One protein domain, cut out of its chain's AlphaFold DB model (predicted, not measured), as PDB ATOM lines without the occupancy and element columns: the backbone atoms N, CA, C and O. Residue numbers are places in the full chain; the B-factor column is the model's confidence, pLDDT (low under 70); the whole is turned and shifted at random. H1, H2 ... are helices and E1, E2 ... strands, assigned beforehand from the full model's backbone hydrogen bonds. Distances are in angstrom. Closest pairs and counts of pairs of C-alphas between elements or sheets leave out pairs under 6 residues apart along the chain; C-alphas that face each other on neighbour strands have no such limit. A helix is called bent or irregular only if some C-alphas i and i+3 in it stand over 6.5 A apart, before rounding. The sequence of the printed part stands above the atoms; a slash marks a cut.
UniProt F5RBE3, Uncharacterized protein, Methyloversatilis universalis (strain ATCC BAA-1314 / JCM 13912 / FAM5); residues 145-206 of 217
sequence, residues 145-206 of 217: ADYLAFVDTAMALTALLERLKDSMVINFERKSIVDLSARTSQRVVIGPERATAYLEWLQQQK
ATOM      1  N   ALA A 145     218.646 223.497 220.253       71.62
ATOM      2  CA  ALA A 145     217.972 224.443 221.136       71.62
ATOM      3  C   ALA A 145     216.438 224.333 221.071       71.62
ATOM      4  O   ALA A 145     215.783 224.422 222.106       71.62
ATOM      5  N   ASP A 146     215.868 224.068 219.893       75.44
ATOM      6  CA  ASP A 146     214.418 223.913 219.707       75.44
ATOM      7  C   ASP A 146     213.912 222.627 220.370       75.44
ATOM      8  O   ASP A 146     212.836 222.603 220.969       75.44
ATOM      9  N   TYR A 147     214.724 221.565 220.331       79.31
ATOM     10  CA  TYR A 147     214.430 220.327 221.051       79.31
ATOM     11  C   TYR A 147     214.491 220.523 222.571       79.31
ATOM     12  O   TYR A 147     213.599 220.057 223.276       79.31
ATOM     13  N   LEU A 148     215.492 221.243 223.087       79.12
ATOM     14  CA  LEU A 148     215.575 221.552 224.520       79.12
ATOM     15  C   LEU A 148     214.389 222.410 224.985       79.12
ATOM     16  O   LEU A 148     213.759 222.072 225.983       79.12
ATOM     17  N   ALA A 149     214.009 223.439 224.222       80.25
ATOM     18  CA  ALA A 149     212.828 224.251 224.518       80.25
ATOM     19  C   ALA A 149     211.527 223.422 224.495       80.25
ATOM     20  O   ALA A 149     210.644 223.607 225.338       80.25
ATOM     21  N   PHE A 150     211.407 222.469 223.566       85.69
ATOM     22  CA  PHE A 150     210.297 221.513 223.549       85.69
ATOM     23  C   PHE A 150     210.293 220.608 224.792       85.69
ATOM     24  O   PHE A 150     209.248 220.416 225.409       85.69
ATOM     25  N   VAL A 151     211.448 220.080 225.199       83.25
ATOM     26  CA  VAL A 151     211.559 219.232 226.395       83.25
ATOM     27  C   VAL A 151     211.203 220.013 227.662       83.25
ATOM     28  O   VAL A 151     210.436 219.511 228.484       83.25
ATOM     29  N   ASP A 152     211.680 221.249 227.805       82.44
ATOM     30  CA  ASP A 152     211.373 222.101 228.959       82.44
ATOM     31  C   ASP A 152     209.875 222.430 229.038       82.44
ATOM     32  O   ASP A 152     209.264 222.358 230.109       82.44
ATOM     33  N   THR A 153     209.248 222.728 227.896       84.44
ATOM     34  CA  THR A 153     207.798 222.975 227.831       84.44
ATOM     35  C   THR A 153     206.981 221.711 228.106       84.44
ATOM     36  O   THR A 153     205.985 221.781 228.830       84.44
ATOM     37  N   ALA A 154     207.418 220.547 227.622       83.69
ATOM     38  CA  ALA A 154     206.792 219.259 227.915       83.69
ATOM     39  C   ALA A 154     206.906 218.890 229.405       83.69
ATOM     40  O   ALA A 154     205.928 218.451 230.016       83.69
ATOM     41  N   MET A 155     208.061 219.124 230.029       81.12
ATOM     42  CA  MET A 155     208.262 218.926 231.469       81.12
ATOM     43  C   MET A 155     207.370 219.854 232.300       81.12
ATOM     44  O   MET A 155     206.710 219.393 233.234       81.12
ATOM     45  N   ALA A 156     207.286 221.137 231.937       80.00
ATOM     46  CA  ALA A 156     206.410 222.098 232.607       80.00
ATOM     47  C   ALA A 156     204.927 221.700 232.502       80.00
ATOM     48  O   ALA A 156     204.196 221.766 233.492       80.00
ATOM     49  N   LEU A 157     204.494 221.236 231.326       83.62
ATOM     50  CA  LEU A 157     203.131 220.752 231.107       83.62
ATOM     51  C   LEU A 157     202.847 219.481 231.919       83.62
ATOM     52  O   LEU A 157     201.780 219.365 232.516       83.62
ATOM     53  N   THR A 158     203.820 218.575 232.023       82.31
ATOM     54  CA  THR A 158     203.712 217.356 232.844       82.31
ATOM     55  C   THR A 158     203.554 217.696 234.327       82.31
ATOM     56  O   THR A 158     202.647 217.180 234.976       82.31
ATOM     57  N   ALA A 159     204.360 218.623 234.852       81.44
ATOM     58  CA  ALA A 159     204.249 219.082 236.237       81.44
ATOM     59  C   ALA A 159     202.906 219.782 236.521       81.44
ATOM     60  O   ALA A 159     202.347 219.661 237.612       81.44
ATOM     61  N   LEU A 160     202.364 220.510 235.538       81.19
ATOM     62  CA  LEU A 160     201.044 221.131 235.641       81.19
ATOM     63  C   LEU A 160     199.940 220.067 235.694       81.19
ATOM     64  O   LEU A 160     199.066 220.147 236.559       81.19
ATOM     65  N   LEU A 161     200.003 219.055 234.827       80.06
ATOM     66  CA  LEU A 161     199.046 217.945 234.820       80.06
ATOM     67  C   LEU A 161     199.120 217.105 236.097       80.06
ATOM     68  O   LEU A 161     198.082 216.730 236.628       80.06
ATOM     69  N   GLU A 162     200.310 216.879 236.653       79.50
ATOM     70  CA  GLU A 162     200.473 216.161 237.923       79.50
ATOM     71  C   GLU A 162     199.776 216.886 239.089       79.50
ATOM     72  O   GLU A 162     199.150 216.257 239.946       79.50
ATOM     73  N   ARG A 163     199.806 218.225 239.096       77.88
ATOM     74  CA  ARG A 163     199.066 219.035 240.078       77.88
ATOM     75  C   ARG A 163     197.554 219.027 239.860       77.88
ATOM     76  O   ARG A 163     196.823 219.287 240.810       77.88
ATOM     77  N   LEU A 164     197.100 218.756 238.637       75.75
ATOM     78  CA  LEU A 164     195.688 218.721 238.239       75.75
ATOM     79  C   LEU A 164     195.156 217.294 238.039       75.75
ATOM     80  O   LEU A 164     194.105 217.115 237.432       75.75
ATOM     81  N   LYS A 165     195.845 216.282 238.576       73.06
ATOM     82  CA  LYS A 165     195.489 214.859 238.442       73.06
ATOM     83  C   LYS A 165     194.053 214.509 238.858       73.06
ATOM     84  O   LYS A 165     193.520 213.501 238.413       73.06
ATOM     85  N   ASP A 166     193.439 215.332 239.709       70.00
ATOM     86  CA  ASP A 166     192.078 215.116 240.206       70.00
ATOM     87  C   ASP A 166     191.002 215.530 239.181       70.00
ATOM     88  O   ASP A 166     189.867 215.061 239.256       70.00
ATOM     89  N   SER A 167     191.336 216.399 238.220       69.88
ATOM     90  CA  SER A 167     190.409 216.879 237.184       69.88
ATOM     91  C   SER A 167     190.835 216.511 235.766       69.88
ATOM     92  O   SER A 167     189.969 216.334 234.914       69.88
ATOM     93  N   MET A 168     192.132 216.356 235.493       73.12
ATOM     94  CA  MET A 168     192.658 216.107 234.150       73.12
ATOM     95  C   MET A 168     193.297 214.725 234.034       73.12
ATOM     96  O   MET A 168     194.194 214.368 234.793       73.12
ATOM     97  N   VAL A 169     192.868 213.973 233.021       76.25
ATOM     98  CA  VAL A 169     193.371 212.640 232.685       76.25
ATOM     99  C   VAL A 169     193.886 212.625 231.254       76.25
ATOM    100  O   VAL A 169     193.283 213.177 230.331       76.25
ATOM    101  N   ILE A 170     195.014 211.954 231.058       75.31
ATOM    102  CA  ILE A 170     195.597 211.740 229.739       75.31
ATOM    103  C   ILE A 170     195.001 210.460 229.151       75.31
ATOM    104  O   ILE A 170     195.175 209.379 229.705       75.31
ATOM    105  N   ASN A 171     194.310 210.565 228.015       73.75
ATOM    106  CA  ASN A 171     193.851 209.400 227.267       73.75
ATOM    107  C   ASN A 171     194.857 209.078 226.152       73.75
ATOM    108  O   ASN A 171     194.908 209.760 225.121       73.75
ATOM    109  N   PHE A 172     195.649 208.027 226.368       69.38
ATOM    110  CA  PHE A 172     196.666 207.575 225.418       69.38
ATOM    111  C   PHE A 172     196.077 206.971 224.136       69.38
ATOM    112  O   PHE A 172     196.671 207.138 223.073       69.38
ATOM    113  N   GLU A 173     194.905 206.332 224.192       68.06
ATOM    114  CA  GLU A 173     194.269 205.717 223.015       68.06
ATOM    115  C   GLU A 173     193.764 206.768 222.023       68.06
ATOM    116  O   GLU A 173     193.960 206.653 220.814       68.06
ATOM    117  N   ARG A 174     193.136 207.828 222.539       66.06
ATOM    118  CA  ARG A 174     192.595 208.929 221.727       66.06
ATOM    119  C   ARG A 174     193.607 210.035 221.457       66.06
ATOM    120  O   ARG A 174     193.267 211.020 220.802       66.06
ATOM    121  N   LYS A 175     194.835 209.878 221.961       73.25
ATOM    122  CA  LYS A 175     195.890 210.895 221.961       73.25
ATOM    123  C   LYS A 175     195.363 212.266 222.416       73.25
ATOM    124  O   LYS A 175     195.594 213.270 221.752       73.25
ATOM    125  N   SER A 176     194.616 212.317 223.518       75.31
ATOM    126  CA  SER A 176     193.935 213.542 223.962       75.31
ATOM    127  C   SER A 176     194.019 213.745 225.469       75.31
ATOM    128  O   SER A 176     193.940 212.777 226.223       75.31
ATOM    129  N   ILE A 177     194.095 215.001 225.910       77.38
ATOM    130  CA  ILE A 177     193.994 215.360 227.332       77.38
ATOM    131  C   ILE A 177     192.535 215.698 227.632       77.38
ATOM    132  O   ILE A 177     191.929 216.545 226.963       77.38
ATOM    133  N   VAL A 178     191.977 214.993 228.611       76.62
ATOM    134  CA  VAL A 178     190.560 215.013 228.951       76.62
ATOM    135  C   VAL A 178     190.377 215.607 230.343       76.62
ATOM    136  O   VAL A 178     190.989 215.152 231.300       76.62
ATOM    137  N   ASP A 179     189.511 216.604 230.462       76.88
ATOM    138  CA  ASP A 179     189.038 217.141 231.732       76.88
ATOM    139  C   ASP A 179     187.757 216.405 232.148       76.88
ATOM    140  O   ASP A 179     186.728 216.453 231.466       76.88
ATOM    141  N   LEU A 180     187.826 215.692 233.268       70.00
ATOM    142  CA  LEU A 180     186.717 214.951 233.864       70.00
ATOM    143  C   LEU A 180     185.713 215.863 234.581       70.00
ATOM    144  O   LEU A 180     184.563 215.458 234.769       70.00
ATOM    145  N   SER A 181     186.111 217.084 234.946       65.94
ATOM    146  CA  SER A 181     185.245 218.065 235.615       65.94
ATOM    147  C   SER A 181     184.297 218.788 234.647       65.94
ATOM    148  O   SER A 181     183.278 219.348 235.062       65.94
ATOM    149  N   ALA A 182     184.582 218.728 233.343       69.25
ATOM    150  CA  ALA A 182     183.780 219.357 232.306       69.25
ATOM    151  C   ALA A 182     182.587 218.491 231.845       69.25
ATOM    152  O   ALA A 182     182.557 217.257 231.940       69.25
ATOM    153  N   ARG A 183     181.574 219.160 231.276       61.88
ATOM    154  CA  ARG A 183     180.422 218.504 230.630       61.88
ATOM    155  C   ARG A 183     180.898 217.620 229.477       61.88
ATOM    156  O   ARG A 183     181.846 217.978 228.791       61.88
ATOM    157  N   THR A 184     180.203 216.512 229.207       61.53
ATOM    158  CA  THR A 184     180.600 215.473 228.230       61.53
ATOM    159  C   THR A 184     181.000 216.006 226.845       61.53
ATOM    160  O   THR A 184     181.880 215.435 226.212       61.53
ATOM    161  N   SER A 185     180.421 217.122 226.390       61.84
ATOM    162  CA  SER A 185     180.751 217.777 225.112       61.84
ATOM    163  C   SER A 185     182.024 218.638 225.123       61.84
ATOM    164  O   SER A 185     182.517 218.986 224.057       61.84
ATOM    165  N   GLN A 186     182.554 218.987 226.296       67.50
ATOM    166  CA  GLN A 186     183.733 219.845 226.500       67.50
ATOM    167  C   GLN A 186     184.868 219.128 227.239       67.50
ATOM    168  O   GLN A 186     185.850 219.752 227.622       67.50
ATOM    169  N   ARG A 187     184.750 217.810 227.438       71.12
ATOM    170  CA  ARG A 187     185.762 217.029 228.154       71.12
ATOM    171  C   ARG A 187     187.110 217.002 227.446       71.12
ATOM    172  O   ARG A 187     188.117 216.837 228.106       71.12
ATOM    173  N   VAL A 188     187.167 217.145 226.124       72.56
ATOM    174  CA  VAL A 188     188.447 217.145 225.400       72.56
ATOM    175  C   VAL A 188     189.029 218.556 225.410       72.56
ATOM    176  O   VAL A 188     188.531 219.428 224.704       72.56
ATOM    177  N   VAL A 189     190.088 218.769 226.194       71.44
ATOM    178  CA  VAL A 189     190.786 220.064 226.275       71.44
ATOM    179  C   VAL A 189     191.787 220.195 225.136       71.44
ATOM    180  O   VAL A 189     191.879 221.237 224.491       71.44
ATOM    181  N   ILE A 190     192.531 219.120 224.863       75.94
ATOM    182  CA  ILE A 190     193.530 219.085 223.797       75.94
ATOM    183  C   ILE A 190     193.296 217.835 222.959       75.94
ATOM    184  O   ILE A 190     193.372 216.711 223.458       75.94
ATOM    185  N   GLY A 191     192.992 218.056 221.680       74.62
ATOM    186  CA  GLY A 191     192.793 217.003 220.693       74.62
ATOM    187  C   GLY A 191     194.102 216.426 220.128       74.62
ATOM    188  O   GLY A 191     195.191 216.957 220.377       74.62
ATOM    189  N   PRO A 192     193.991 215.369 219.307       71.81
ATOM    190  CA  PRO A 192     195.132 214.613 218.794       71.81
ATOM    191  C   PRO A 192     196.084 215.432 217.921       71.81
ATOM    192  O   PRO A 192     197.275 215.153 217.912       71.81
ATOM    193  N   GLU A 193     195.614 216.478 217.240       73.25
ATOM    194  CA  GLU A 193     196.460 217.293 216.353       73.25
ATOM    195  C   GLU A 193     197.619 217.997 217.073       73.25
ATOM    196  O   GLU A 193     198.650 218.262 216.463       73.25
ATOM    197  N   ARG A 194     197.456 218.306 218.367       74.19
ATOM    198  CA  ARG A 194     198.456 219.045 219.160       74.19
ATOM    199  C   ARG A 194     199.099 218.210 220.262       74.19
ATOM    200  O   ARG A 194     200.190 218.544 220.710       74.19
ATOM    201  N   ALA A 195     198.439 217.140 220.705       74.62
ATOM    202  CA  ALA A 195     198.930 216.298 221.791       74.62
ATOM    203  C   ALA A 195     199.852 215.157 221.323       74.62
ATOM    204  O   ALA A 195     200.568 214.600 222.148       74.62
ATOM    205  N   THR A 196     199.881 214.813 220.031       74.31
ATOM    206  CA  THR A 196     200.683 213.694 219.490       74.31
ATOM    207  C   THR A 196     202.156 213.755 219.882       74.31
ATOM    208  O   THR A 196     202.648 212.812 220.493       74.31
ATOM    209  N   ALA A 197     202.834 214.871 219.603       76.62
ATOM    210  CA  ALA A 197     204.264 215.021 219.880       76.62
ATOM    211  C   ALA A 197     204.586 214.922 221.382       76.62
ATOM    212  O   ALA A 197     205.565 214.292 221.776       76.62
ATOM    213  N   TYR A 198     203.735 215.508 222.230       80.06
ATOM    214  CA  TYR A 198     203.885 215.443 223.684       80.06
ATOM    215  C   TYR A 198     203.657 214.026 224.224       80.06
ATOM    216  O   TYR A 198     204.436 213.542 225.040       80.06
ATOM    217  N   LEU A 199     202.617 213.337 223.751       77.56
ATOM    218  CA  LEU A 199     202.280 211.990 224.214       77.56
ATOM    219  C   LEU A 199     203.295 210.945 223.752       77.56
ATOM    220  O   LEU A 199     203.619 210.038 224.514       77.56
ATOM    221  N   GLU A 200     203.828 211.087 222.541       80.25
ATOM    222  CA  GLU A 200     204.904 210.230 222.034       80.25
ATOM    223  C   GLU A 200     206.196 210.433 222.833       80.25
ATOM    224  O   GLU A 200     206.838 209.455 223.221       80.25
ATOM    225  N   TRP A 201     206.532 211.680 223.178       81.62
ATOM    226  CA  TRP A 201     207.634 211.978 224.093       81.62
ATOM    227  C   TRP A 201     207.394 211.380 225.490       81.62
ATOM    228  O   TRP A 201     208.275 210.729 226.054       81.62
ATOM    229  N   LEU A 202     206.182 211.508 226.029       79.19
ATOM    230  CA  LEU A 202     205.835 211.021 227.364       79.19
ATOM    231  C   LEU A 202     205.838 209.480 227.451       79.19
ATOM    232  O   LEU A 202     206.293 208.926 228.451       79.19
ATOM    233  N   GLN A 203     205.449 208.774 226.383       75.69
ATOM    234  CA  GLN A 203     205.579 207.311 226.274       75.69
ATOM    235  C   GLN A 203     207.038 206.830 226.299       75.69
ATOM    236  O   GLN A 203     207.327 205.739 226.803       75.69
ATOM    237  N   GLN A 204     207.968 207.626 225.770       75.62
ATOM    238  CA  GLN A 204     209.400 207.322 225.825       75.62
ATOM    239  C   GLN A 204     209.968 207.551 227.235       75.62
ATOM    240  O   GLN A 204     210.865 206.823 227.667       75.62
ATOM    241  N   GLN A 205     209.396 208.486 227.999       74.69
ATOM    242  CA  GLN A 205     209.783 208.799 229.377       74.69
ATOM    243  C   GLN A 205     209.022 207.951 230.415       74.69
ATOM    244  O   GLN A 205     208.455 208.477 231.370       74.69
ATOM    245  N   LYS A 206     209.063 206.615 230.281       63.09
ATOM    246  CA  LYS A 206     208.347 205.637 231.142       63.09
ATOM    247  C   LYS A 206     208.492 205.835 232.660       63.09
ATOM    248  O   LYS A 206     207.665 205.337 233.413       63.09
TER     249      LYS A 206
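This is residues 145 to 206 of the 217 residues of an uncharacterized protein of Methyloversatilis universalis (strain ATCC BAA-1314 / JCM 13912 / FAM5) (UniProt F5RBE3). What does the model look like on first sight? It is a three-sided frame: the long helix H1 makes one side, a small sheet of the strands E1, E2 and E3 makes the second, and the shorter helix H2 makes the third, folding back from the sheet to cross H1 near the middle of each helix. The early part of H1 and the loop between E2 and E3 make the two ends of the longest axis. What parts does it have, and in which order? The printed part has 62 residues with two named helices and three named strands, running H1, E1, E2, E3, H2; the sheet has the order E1, E2, E3, antiparallel throughout, and the class is mixed, helices and strands. How compact is it? It is compact, with a radius of gyration of the C-alphas of 12.0 A, yet elongated in outline, with spans of 39 by 23 by 20 A.

Where is the first helix? H1 is residues 145 to 163 and measures 27.3 A from first to last C-alpha. It begins at C-alpha 145, at (217.972, 224.443, 221.136), and ends at C-alpha 163, at (199.066, 219.035, 240.078). Where are the strands? E1 is residues 168 to 171, 9.7 A long, with C-alpha 168 at (192.658, 216.107, 234.150). E2 is residues 176 to 179, 9.9 A long, and E3 is residues 188 to 190, 5.7 A long. Where is the last element? H2 is residues 192 to 204, 17.5 A long, ending at C-alpha 204, at (209.400, 207.322, 225.825). It is irregular: C-alphas 194 and 197 are 7.1 A apart.

How are the strands joined into a sheet? E1, E2 and E3 make a meander, each strand the antiparallel neighbour of the one before, with E1 and E3 as edge strands and E2 as the inner one. E1 and E2 form a hairpin with 151 degrees between their directions, and N 169 and O 178 are within hydrogen-bond range at 2.8 A, as are N 171 and O 176 at 2.9 A. E2 and E3 form a hairpin at 127 degrees, where N 189 and O 177 are within range at 3.0 A. How do the helices stand to the sheet? H1 is on the sheet but only grazes it with residues 160 to 162; the closest C-alphas of H1 and E1 are those of Leu 161 and Met 168, 6.7 A apart. H2 is on the sheet and also only grazes it, with residues 192 to 199; its closest C-alphas to E2 are those of Pro 192 and Ser 176, 5.4 A apart. How do the two helices stand to each other? H1 and H2 are close but not clearly touching, their closest C-alphas being those of Ala 154 and Tyr 198, 6.4 A apart. Their lines are about perpendicular, at 90 degrees. What do the helices' backbones show? In H1 every O i to N i+4 pair is within hydrogen-bond range, and in H2 7 of 9 are.

How far does the whole reach? The two C-alphas farthest apart are those of Ala 145 and Arg 183, at 39.2 A, while the first and last printed C-alphas, Ala 145 and Lys 206, are 23.4 A apart. Are there cuts or long links? The printed part has no cut and no long link. The links H1 to E1, E1 to E2 and E3 to H2 are tight, and the link E2 to E3, with 8 residues, is short. Where is confidence low? The mean pLDDT of the printed part is 75.1, and 11 residues are under 70: residue 167, residues 172 to 174, residues 181 to 186 and residue 206.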